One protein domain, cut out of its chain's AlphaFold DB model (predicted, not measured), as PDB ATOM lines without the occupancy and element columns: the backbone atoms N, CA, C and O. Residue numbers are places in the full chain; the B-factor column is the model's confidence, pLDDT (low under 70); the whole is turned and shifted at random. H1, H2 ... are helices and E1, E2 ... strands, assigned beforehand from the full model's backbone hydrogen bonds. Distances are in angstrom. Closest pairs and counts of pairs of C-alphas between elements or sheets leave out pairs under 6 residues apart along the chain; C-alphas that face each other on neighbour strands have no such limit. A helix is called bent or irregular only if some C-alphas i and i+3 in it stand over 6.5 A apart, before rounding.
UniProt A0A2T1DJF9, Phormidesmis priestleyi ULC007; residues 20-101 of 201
ATOM      1  N   SER A  20      38.246   8.165  46.399       45.53
ATOM      2  CA  SER A  20      37.923   8.485  44.999       45.53
ATOM      3  C   SER A  20      37.135   9.785  44.838       45.53
ATOM      4  O   SER A  20      37.242  10.424  43.795       45.53
ATOM      5  N   ASP A  21      36.370  10.195  45.850       41.47
ATOM      6  CA  ASP A  21      35.541  11.403  45.787       41.47
ATOM      7  C   ASP A  21      36.343  12.676  46.075       41.47
ATOM      8  O   ASP A  21      36.139  13.686  45.405       41.47
ATOM      9  N   GLN A  22      37.359  12.613  46.945       47.72
ATOM     10  CA  GLN A  22      38.313  13.721  47.123       47.72
ATOM     11  C   GLN A  22      39.079  14.036  45.828       47.72
ATOM     12  O   GLN A  22      39.425  15.186  45.569       47.72
ATOM     13  N   ARG A  23      39.270  13.031  44.966       50.69
ATOM     14  CA  ARG A  23      39.939  13.168  43.664       50.69
ATOM     15  C   ARG A  23      39.047  13.734  42.559       50.69
ATOM     16  O   ARG A  23      39.567  14.282  41.592       50.69
ATOM     17  N   LYS A  24      37.720  13.631  42.688       41.78
ATOM     18  CA  LYS A  24      36.764  14.257  41.755       41.78
ATOM     19  C   LYS A  24      36.736  15.778  41.918       41.78
ATOM     20  O   LYS A  24      36.637  16.493  40.925       41.78
ATOM     21  N   ASN A  25      36.924  16.267  43.143       42.38
ATOM     22  CA  ASN A  25      36.933  17.701  43.445       42.38
ATOM     23  C   ASN A  25      38.273  18.393  43.117       42.38
ATOM     24  O   ASN A  25      38.370  19.611  43.204       42.38
ATOM     25  N   TRP A  26      39.299  17.658  42.673       46.97
ATOM     26  CA  TRP A  26      40.618  18.206  42.310       46.97
ATOM     27  C   TRP A  26      40.649  19.101  41.064       46.97
ATOM     28  O   TRP A  26      41.712  19.645  40.744       46.97
ATOM     29  N   TYR A  27      39.546  19.210  40.324       49.53
ATOM     30  CA  TYR A  27      39.531  19.854  39.009       49.53
ATOM     31  C   TYR A  27      38.555  21.029  38.894       49.53
ATOM     32  O   TYR A  27      38.821  21.907  38.083       49.53
ATOM     33  N   GLY A  28      37.510  21.105  39.730       48.53
ATOM     34  CA  GLY A  28      36.559  22.228  39.733       48.53
ATOM     35  C   GLY A  28      37.227  23.548  40.128       48.53
ATOM     36  O   GLY A  28      37.390  24.429  39.289       48.53
ATOM     37  N   ASP A  29      37.733  23.632  41.361       50.03
ATOM     38  CA  ASP A  29      38.428  24.830  41.869       50.03
ATOM     39  C   ASP A  29      39.809  25.038  41.216       50.03
ATOM     40  O   ASP A  29      40.367  26.135  41.208       50.03
ATOM     41  N   VAL A  30      40.378  23.982  40.628       62.19
ATOM     42  CA  VAL A  30      41.683  24.065  39.962       62.19
ATOM     43  C   VAL A  30      41.571  24.597  38.540       62.19
ATOM     44  O   VAL A  30      42.551  25.144  38.050       62.19
ATOM     45  N   ALA A  31      40.424  24.496  37.868       60.75
ATOM     46  CA  ALA A  31      40.289  24.979  36.494       60.75
ATOM     47  C   ALA A  31      40.566  26.488  36.378       60.75
ATOM     48  O   ALA A  31      41.270  26.906  35.461       60.75
ATOM     49  N   GLU A  32      40.093  27.297  37.332       60.66
ATOM     50  CA  GLU A  32      40.350  28.743  37.361       60.66
ATOM     51  C   GLU A  32      41.820  29.059  37.639       60.66
ATOM     52  O   GLU A  32      42.435  29.826  36.896       60.66
ATOM     53  N   ALA A  33      42.409  28.418  38.654       65.38
ATOM     54  CA  ALA A  33      43.831  28.555  38.959       65.38
ATOM     55  C   ALA A  33      44.693  28.142  37.757       65.38
ATOM     56  O   ALA A  33      45.587  28.881  37.353       65.38
ATOM     57  N   TYR A  34      44.368  27.010  37.129       70.56
ATOM     58  CA  TYR A  34      45.022  26.488  35.931       70.56
ATOM     59  C   TYR A  34      44.925  27.481  34.774       70.56
ATOM     60  O   TYR A  34      45.940  27.820  34.174       70.56
ATOM     61  N   ASN A  35      43.729  27.999  34.496       70.94
ATOM     62  CA  ASN A  35      43.498  28.988  33.447       70.94
ATOM     63  C   ASN A  35      44.236  30.310  33.715       70.94
ATOM     64  O   ASN A  35      44.682  30.971  32.776       70.94
ATOM     65  N   LYS A  36      44.359  30.712  34.983       77.56
ATOM     66  CA  LYS A  36      45.021  31.958  35.373       77.56
ATOM     67  C   LYS A  36      46.533  31.898  35.155       77.56
ATOM     68  O   LYS A  36      47.095  32.849  34.621       77.56
ATOM     69  N   VAL A  37      47.186  30.815  35.576       80.38
ATOM     70  CA  VAL A  37      48.660  30.776  35.668       80.38
ATOM     71  C   VAL A  37      49.349  29.979  34.582       80.38
ATOM     72  O   VAL A  37      50.543  30.173  34.373       80.38
ATOM     73  N   ARG A  38      48.659  29.056  33.903       84.06
ATOM     74  CA  ARG A  38      49.307  28.305  32.829       84.06
ATOM     75  C   ARG A  38      49.573  29.245  31.652       84.06
ATOM     76  O   ARG A  38      48.659  29.969  31.243       84.06
ATOM     77  N   PRO A  39      50.800  29.245  31.103       88.94
ATOM     78  CA  PRO A  39      51.135  30.145  30.019       88.94
ATOM     79  C   PRO A  39      50.212  29.949  28.818       88.94
ATOM     80  O   PRO A  39      49.841  28.825  28.473       88.94
ATOM     81  N   ARG A  40      49.858  31.054  28.158       87.81
ATOM     82  CA  ARG A  40      49.128  31.005  26.888       87.81
ATOM     83  C   ARG A  40      50.081  30.647  25.757       87.81
ATOM     84  O   ARG A  40      51.242  31.060  25.767       87.81
ATOM     85  N   TYR A  41      49.567  29.926  24.766       92.69
ATOM     86  CA  TYR A  41      50.287  29.728  23.516       92.69
ATOM     87  C   TYR A  41      50.479  31.083  22.816       92.69
ATOM     88  O   TYR A  41      49.509  31.839  22.697       92.69
ATOM     89  N   PRO A  42      51.701  31.423  22.365       94.50
ATOM     90  CA  PRO A  42      51.928  32.628  21.576       94.50
ATOM     91  C   PRO A  42      51.075  32.607  20.307       94.50
ATOM     92  O   PRO A  42      51.062  31.601  19.598       94.50
ATOM     93  N   GLN A  43      50.414  33.723  19.981       92.50
ATOM     94  CA  GLN A  43      49.562  33.805  18.787       92.50
ATOM     95  C   GLN A  43      50.341  33.454  17.512       92.50
ATOM     96  O   GLN A  43      49.848  32.707  16.680       92.50
ATOM     97  N   THR A  44      51.604  33.872  17.418       95.50
ATOM     98  CA  THR A  44      52.480  33.532  16.289       95.50
ATOM     99  C   THR A  44      52.653  32.027  16.098       95.50
ATOM    100  O   THR A  44      52.777  31.569  14.969       95.50
ATOM    101  N   LEU A  45      52.670  31.242  17.182       95.94
ATOM    102  CA  LEU A  45      52.774  29.788  17.099       95.94
ATOM    103  C   LEU A  45      51.449  29.165  16.631       95.94
ATOM    104  O   LEU A  45      51.467  28.227  15.842       95.94
ATOM    105  N   ILE A  46      50.315  29.721  17.069       95.38
ATOM    106  CA  ILE A  46      48.980  29.322  16.602       95.38
ATOM    107  C   ILE A  46      48.834  29.605  15.102       95.38
ATOM    108  O   ILE A  46      48.446  28.715  14.349       95.38
ATOM    109  N   ASP A  47      49.221  30.797  14.651       95.19
ATOM    110  CA  ASP A  47      49.156  31.192  13.240       95.19
ATOM    111  C   ASP A  47      50.027  30.280  12.363       95.19
ATOM    112  O   ASP A  47      49.606  29.846  11.287       95.19
ATOM    113  N   ARG A  48      51.233  29.933  12.841       96.50
ATOM    114  CA  ARG A  48      52.112  28.957  12.178       96.50
ATOM    115  C   ARG A  48      51.466  27.581  12.099       96.50
ATOM    116  O   ARG A  48      51.478  26.991  11.023       96.50
ATOM    117  N   ALA A  49      50.868  27.099  13.187       95.19
ATOM    118  CA  ALA A  49      50.187  25.810  13.192       95.19
ATOM    119  C   ALA A  49      49.037  25.777  12.170       95.19
ATOM    120  O   ALA A  49      48.944  24.846  11.375       95.19
ATOM    121  N   ILE A  50      48.209  26.826  12.116       94.62
ATOM    122  CA  ILE A  50      47.117  26.946  11.137       94.62
ATOM    123  C   ILE A  50      47.656  26.904   9.702       94.62
ATOM    124  O   ILE A  50      47.136  26.164   8.865       94.62
ATOM    125  N   ALA A  51      48.711  27.677   9.425       94.62
ATOM    126  CA  ALA A  51      49.307  27.763   8.097       94.62
ATOM    127  C   ALA A  51      49.930  26.431   7.652       94.62
ATOM    128  O   ALA A  51      49.715  25.998   6.521       94.62
ATOM    129  N   VAL A  52      50.675  25.764   8.538       94.62
ATOM    130  CA  VAL A  52      51.323  24.476   8.250       94.62
ATOM    131  C   VAL A  52      50.290  23.364   8.070       94.62
ATOM    132  O   VAL A  52      50.446  22.534   7.178       94.62
ATOM    133  N   ALA A  53      49.211  23.373   8.857       93.56
ATOM    134  CA  ALA A  53      48.124  22.400   8.748       93.56
ATOM    135  C   ALA A  53      47.232  22.635   7.524       93.56
ATOM    136  O   ALA A  53      46.398  21.785   7.220       93.56
ATOM    137  N   GLN A  54      47.392  23.773   6.836       93.44
ATOM    138  CA  GLN A  54      46.601  24.157   5.666       93.44
ATOM    139  C   GLN A  54      45.089  24.064   5.938       93.44
ATOM    140  O   GLN A  54      44.310  23.655   5.075       93.44
ATOM    141  N   LEU A  55      44.666  24.425   7.156       89.94
ATOM    142  CA  LEU A  55      43.259  24.339   7.542       89.94
ATOM    143  C   LEU A  55      42.429  25.321   6.702       89.94
ATOM    144  O   LEU A  55      42.754  26.513   6.666       89.94
ATOM    145  N   PRO A  56      41.345  24.869   6.044       90.12
ATOM    146  CA  PRO A  56      40.496  25.770   5.286       90.12
ATOM    147  C   PRO A  56      39.760  26.734   6.230       90.12
ATOM    148  O   PRO A  56      39.419  26.353   7.356       90.12
ATOM    149  N   PRO A  57      39.462  27.971   5.791       87.88
ATOM    150  CA  PRO A  57      38.685  28.913   6.591       87.88
ATOM    151  C   PRO A  57      37.363  28.301   7.071       87.88
ATOM    152  O   PRO A  57      36.631  27.699   6.286       87.88
ATOM    153  N   GLY A  58      37.054  28.457   8.361       84.00
ATOM    154  CA  GLY A  58      35.822  27.934   8.957       84.00
ATOM    155  C   GLY A  58      35.807  26.424   9.213       84.00
ATOM    156  O   GLY A  58      34.749  25.894   9.549       84.00
ATOM    157  N   ALA A  59      36.942  25.724   9.077       90.62
ATOM    158  CA  ALA A  59      37.033  24.307   9.421       90.62
ATOM    159  C   ALA A  59      36.563  24.020  10.860       90.62
ATOM    160  O   ALA A  59      36.697  24.850  11.766       90.62
ATOM    161  N   THR A  60      36.055  22.806  11.067       88.62
ATOM    162  CA  THR A  60      35.741  22.292  12.401       88.62
ATOM    163  C   THR A  60      36.940  21.536  12.957       88.62
ATOM    164  O   THR A  60      37.404  20.576  12.343       88.62
ATOM    165  N   ILE A  61      37.420  21.941  14.130       88.25
ATOM    166  CA  ILE A  61      38.537  21.319  14.843       88.25
ATOM    167  C   ILE A  61      37.983  20.517  16.021       88.25
ATOM    168  O   ILE A  61      37.271  21.056  16.867       88.25
ATOM    169  N   LEU A  62      38.335  19.232  16.086       88.12
ATOM    170  CA  LEU A  62      38.137  18.405  17.273       88.12
ATOM    171  C   LEU A  62      39.343  18.565  18.202       88.12
ATOM    172  O   LEU A  62      40.459  18.208  17.835       88.12
ATOM    173  N   GLU A  63      39.111  19.059  19.410       82.50
ATOM    174  CA  GLU A  63      40.124  19.183  20.452       82.50
ATOM    175  C   GLU A  63      39.900  18.121  21.527       82.50
ATOM    176  O   GLU A  63      38.817  18.028  22.108       82.50
ATOM    177  N   LEU A  64      40.933  17.325  21.799       81.62
ATOM    178  CA  LEU A  64      40.935  16.310  22.848       81.62
ATOM    179  C   LEU A  64      41.748  16.828  24.038       81.62
ATOM    180  O   LEU A  64      42.906  17.199  23.867       81.62
ATOM    181  N   GLY A  65      41.161  16.831  25.233       76.12
ATOM    182  CA  GLY A  65      41.792  17.392  26.430       76.12
ATOM    183  C   GLY A  65      41.805  18.923  26.431       76.12
ATOM    184  O   GLY A  65      42.844  19.532  26.683       76.12
ATOM    185  N   CYS A  66      40.678  19.559  26.088       67.50
ATOM    186  CA  CYS A  66      40.607  21.015  25.933       67.50
ATOM    187  C   CYS A  66      40.813  21.789  27.249       67.50
ATOM    188  O   CYS A  66      41.121  22.987  27.231       67.50
ATOM    189  N   GLY A  67      40.643  21.131  28.402       72.06
ATOM    190  CA  GLY A  67      40.762  21.730  29.726       72.06
ATOM    191  C   GLY A  67      39.977  23.048  29.836       72.06
ATOM    192  O   GLY A  67      38.853  23.135  29.341       72.06
ATOM    193  N   PRO A  68      40.556  24.109  30.434       68.06
ATOM    194  CA  PRO A  68      39.905  25.417  30.525       68.06
ATOM    195  C   PRO A  68      39.974  26.240  29.222       68.06
ATOM    196  O   PRO A  68      39.691  27.437  29.229       68.06
ATOM    197  N   GLY A  69      40.388  25.633  28.107       72.19
ATOM    198  CA  GLY A  69      40.365  26.250  26.786       72.19
ATOM    199  C   GLY A  69      41.599  27.072  26.420       72.19
ATOM    200  O   GLY A  69      41.496  28.050  25.679       72.19
ATOM    201  N   ILE A  70      42.782  26.709  26.935       79.94
ATOM    202  CA  ILE A  70      44.033  27.434  26.641       79.94
ATOM    203  C   ILE A  70      44.364  27.404  25.142       79.94
ATOM    204  O   ILE A  70      44.728  28.448  24.600       79.94
ATOM    205  N   ALA A  71      44.224  26.247  24.483       83.94
ATOM    206  CA  ALA A  71      44.351  26.125  23.029       83.94
ATOM    207  C   ALA A  71      43.033  26.448  22.311       83.94
ATOM    208  O   ALA A  71      43.061  27.125  21.286       83.94
ATOM    209  N   THR A  72      41.883  26.054  22.867       81.69
ATOM    210  CA  THR A  72      40.564  26.309  22.266       81.69
ATOM    211  C   THR A  72      40.358  27.764  21.852       81.69
ATOM    212  O   THR A  72      39.971  28.049  20.721       81.69
ATOM    213  N   VAL A  73      40.609  28.703  22.771       82.88
ATOM    214  CA  VAL A  73      40.294  30.125  22.577       82.88
ATOM    215  C   VAL A  73      41.030  30.747  21.383       82.88
ATOM    216  O   VAL A  73      40.358  31.384  20.568       82.88
ATOM    217  N   PRO A  74      42.365  30.627  21.234       87.75
ATOM    218  CA  PRO A  74      43.054  31.224  20.091       87.75
ATOM    219  C   PRO A  74      42.649  30.607  18.740       87.75
ATOM    220  O   PRO A  74      42.506  31.353  17.771       87.75
ATOM    221  N   PHE A  75      42.369  29.300  18.660       86.62
ATOM    222  CA  PHE A  75      41.841  28.700  17.425       86.62
ATOM    223  C   PHE A  75      40.413  29.183  17.118       86.62
ATOM    224  O   PHE A  75      40.144  29.617  16.001       86.62
ATOM    225  N   ALA A  76      39.519  29.235  18.110       83.50
ATOM    226  CA  ALA A  76      38.163  29.761  17.923       83.50
ATOM    227  C   ALA A  76      38.164  31.230  17.456       83.50
ATOM    228  O   ALA A  76      37.441  31.604  16.535       83.50
ATOM    229  N   ARG A  77      39.027  32.071  18.045       85.81
ATOM    230  CA  ARG A  77      39.209  33.477  17.632       85.81
ATOM    231  C   ARG A  77      39.754  33.627  16.215       85.81
ATOM    232  O   ARG A  77      39.517  34.658  15.594       85.81
ATOM    233  N   SER A  78      40.438  32.605  15.707       86.12
ATOM    234  CA  SER A  78      40.932  32.550  14.327       86.12
ATOM    235  C   SER A  78      39.847  32.124  13.322       86.12
ATOM    236  O   SER A  78      40.134  31.978  12.138       86.12
ATOM    237  N   GLY A  79      38.595  31.952  13.768       84.44
ATOM    238  CA  GLY A  79      37.434  31.693  12.912       84.44
ATOM    239  C   GLY A  79      37.081  30.216  12.728       84.44
ATOM    240  O   GLY A  79      36.256  29.900  11.873       84.44
ATOM    241  N   PHE A  80      37.685  29.313  13.504       86.38
ATOM    242  CA  PHE A  80      37.377  27.882  13.458       86.38
ATOM    243  C   PHE A  80      36.205  27.516  14.370       86.38
ATOM    244  O   PHE A  80      36.026  28.085  15.450       86.38
ATOM    245  N   SER A  81      35.426  26.519  13.951       83.19
ATOM    246  CA  SER A  81      34.432  25.887  14.821       83.19
ATOM    247  C   SER A  81      35.130  24.852  15.700       83.19
ATOM    248  O   SER A  81      35.868  24.017  15.188       83.19
ATOM    249  N   MET A  82      34.894  24.873  17.011       86.19
ATOM    250  CA  MET A  82      35.557  23.955  17.943       86.19
ATOM    251  C   MET A  82      34.576  22.903  18.463       86.19
ATOM    252  O   MET A  82      33.503  23.240  18.962       86.19
ATOM    253  N   VAL A  83      34.961  21.631  18.382       80.19
ATOM    254  CA  VAL A  83      34.333  20.522  19.106       80.19
ATOM    255  C   VAL A  83      35.311  20.095  20.187       80.19
ATOM    256  O   VAL A  83      36.374  19.564  19.889       80.19
ATOM    257  N   CYS A  84      34.974  20.350  21.443       74.81
ATOM    258  CA  CYS A  84      35.886  20.154  22.562       74.81
ATOM    259  C   CYS A  84      35.471  18.927  23.375       74.81
ATOM    260  O   CYS A  84      34.357  18.871  23.897       74.81
ATOM    261  N   LEU A  85      36.368  17.948  23.487       71.56
ATOM    262  CA  LEU A  85      36.199  16.767  24.325       71.56
ATOM    263  C   LEU A  85      37.201  16.814  25.473       71.56
ATOM    264  O   LEU A  85      38.389  16.573  25.282       71.56
ATOM    265  N   GLU A  86      36.712  17.075  26.680       65.75
ATOM    266  CA  GLU A  86      37.496  16.960  27.907       65.75
ATOM    267  C   GLU A  86      37.045  15.713  28.675       65.75
ATOM    268  O   GLU A  86      35.931  15.694  29.210       65.75
ATOM    269  N   PRO A  87      37.872  14.659  28.767       56.31
ATOM    270  CA  PRO A  87      37.578  13.512  29.611       56.31
ATOM    271  C   PRO A  87      37.872  13.834  31.087       56.31
ATOM    272  O   PRO A  87      38.544  13.077  31.782       56.31
ATOM    273  N   SER A  88      37.335  14.933  31.625       53.00
ATOM    274  CA  SER A  88      37.379  15.221  33.064       53.00
ATOM    275  C   SER A  88      36.230  14.534  33.810       53.00
ATOM    276  O   SER A  88      35.561  15.127  34.647       53.00
ATOM    277  N   GLN A  89      36.012  13.257  33.506       43.53
ATOM    278  CA  GLN A  89      35.928  12.179  34.484       43.53
ATOM    279  C   GLN A  89      36.625  10.982  33.823       43.53
ATOM    280  O   GLN A  89      36.292  10.624  32.700       43.53
ATOM    281  N   VAL A  90      37.533  10.341  34.568       42.88
ATOM    282  CA  VAL A  90      38.217   9.068  34.254       42.88
ATOM    283  C   VAL A  90      39.627   9.177  33.633       42.88
ATOM    284  O   VAL A  90      39.864   8.859  32.474       42.88
ATOM    285  N   TYR A  91      40.620   9.416  34.500       38.75
ATOM    286  CA  TYR A  91      41.956   8.805  34.380       38.75
ATOM    287  C   TYR A  91      41.965   7.438  35.089       38.75
ATOM    288  O   TYR A  91      42.423   7.338  36.226       38.75
ATOM    289  N   GLN A  92      41.441   6.376  34.466       35.41
ATOM    290  CA  GLN A  92      41.574   5.006  35.009       35.41
ATOM    291  C   GLN A  92      42.021   3.888  34.050       35.41
ATOM    292  O   GLN A  92      42.489   2.875  34.570       35.41
ATOM    293  N   PRO A  93      42.027   4.009  32.708       40.88
ATOM    294  CA  PRO A  93      42.596   2.927  31.895       40.88
ATOM    295  C   PRO A  93      44.123   2.984  31.727       40.88
ATOM    296  O   PRO A  93      44.743   1.955  31.472       40.88
ATOM    297  N   LEU A  94      44.763   4.149  31.887       40.88
ATOM    298  CA  LEU A  94      46.187   4.318  31.548       40.88
ATOM    299  C   LEU A  94      47.171   3.805  32.620       40.88
ATOM    300  O   LEU A  94      48.350   3.602  32.341       40.88
ATOM    301  N   THR A  95      46.694   3.514  33.833       36.31
ATOM    302  CA  THR A  95      47.535   3.126  34.980       36.31
ATOM    303  C   THR A  95      48.284   1.803  34.772       36.31
ATOM    304  O   THR A  95      49.372   1.625  35.315       36.31
ATOM    305  N   LYS A  96      47.754   0.881  33.953       33.75
ATOM    306  CA  LYS A  96      48.393  -0.425  33.702       33.75
ATOM    307  C   LYS A  96      49.498  -0.385  32.643       33.75
ATOM    308  O   LYS A  96      50.400  -1.212  32.693       33.75
ATOM    309  N   VAL A  97      49.467   0.577  31.719       38.91
ATOM    310  CA  VAL A  97      50.487   0.696  30.662       38.91
ATOM    311  C   VAL A  97      51.768   1.311  31.232       38.91
ATOM    312  O   VAL A  97      52.853   0.756  31.056       38.91
ATOM    313  N   TYR A  98      51.642   2.374  32.029       37.53
ATOM    314  CA  TYR A  98      52.791   3.058  32.631       37.53
ATOM    315  C   TYR A  98      53.517   2.230  33.704       37.53
ATOM    316  O   TYR A  98      54.732   2.354  33.841       37.53
ATOM    317  N   GLN A  99      52.812   1.314  34.385       36.78
ATOM    318  CA  GLN A  99      53.401   0.329  35.308       36.78
ATOM    319  C   GLN A  99      54.377  -0.648  34.639       36.78
ATOM    320  O   GLN A  99      55.198  -1.240  35.334       36.78
ATOM    321  N   SER A 100      54.292  -0.824  33.318       35.34
ATOM    322  CA  SER A 100      55.117  -1.801  32.604       35.34
ATOM    323  C   SER A 100      56.289  -1.200  31.820       35.34
ATOM    324  O   SER A 100      57.210  -1.948  31.511       35.34
ATOM    325  N   GLN A 101      56.292   0.109  31.513       31.58
ATOM    326  CA  GLN A 101      57.189   0.654  30.473       31.58
ATOM    327  C   GLN A 101      58.067   1.868  30.845       31.58
ATOM    328  O   GLN A 101      59.087   2.045  30.189       31.58
TER     329      GLN A 101
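This is residues 20 to 101 of the 201 residues of a protein of Phormidesmis priestleyi ULC007 (UniProt A0A2T1DJF9). A ribbon of two parallel strands, E1 and E2, with the short helix H4 packed on it, makes a small core with H3 nearby, from which H1 and H2 trail off as a loose arm and residues 91 to 101, with H5, stick out. The 82 printed residues hold five named helices and two named strands, in the order H1 H2 H3 E1 H4 E2 H5. The class is mixed, helices and strands. The whole is loose, with a radius of gyration of the C-alphas of 15.8 A and spans of 43 by 31 by 20 A.

H1, residues 20 to 24, begins at C-alpha 20 (37.923, 8.485, 44.999). H2, residues 28 to 37, is 15.4 A long and neither bent nor irregular, but only just: C-alphas 29 and 32 are 6.3 A apart. H3, residues 43 to 53, is 15.3 A long. E1, residues 60 to 64, is 13.1 A long, H4 is residues 72 to 77, and E2, residues 81 to 85, is 13.3 A long. H5, residues 95 to 101, ends at C-alpha 101 (57.189, 0.654, 30.473).

E1 and E2 are parallel at 21 degrees, with N 61 and O 81, and N 83 and O 61, each 2.8 A apart. E1, H4 and E2 form a strand-helix-strand unit, two parallel neighbour strands with a helix between, whose crossover is right-handed. The closest C-alphas of H4 and E2, Ala 76 and Met 82, are 6.4 A apart. H3 and H4 only just touch, with 3 pairs of C-alphas within 8 A, the closest Gln 43 and Pro 74 at 7.1 A, about perpendicular at 87 degrees. H1 and H2 are apart, as are H2 and H3. Every O i to N i+4 pair is within hydrogen-bond range in H1, H3 and H4, but 4 of 6 in H2 and 0 of 3 in H5, where 1 of 4 O i to N i+3 pairs is.

The C-alphas farthest apart, Gln 22 and Pro 56, are 43.6 A apart. The printed part has no cut and no long link. Its mean pLDDT is 71.0, with residues 20 to 33, 66, 68 and 86 to 101 under 70.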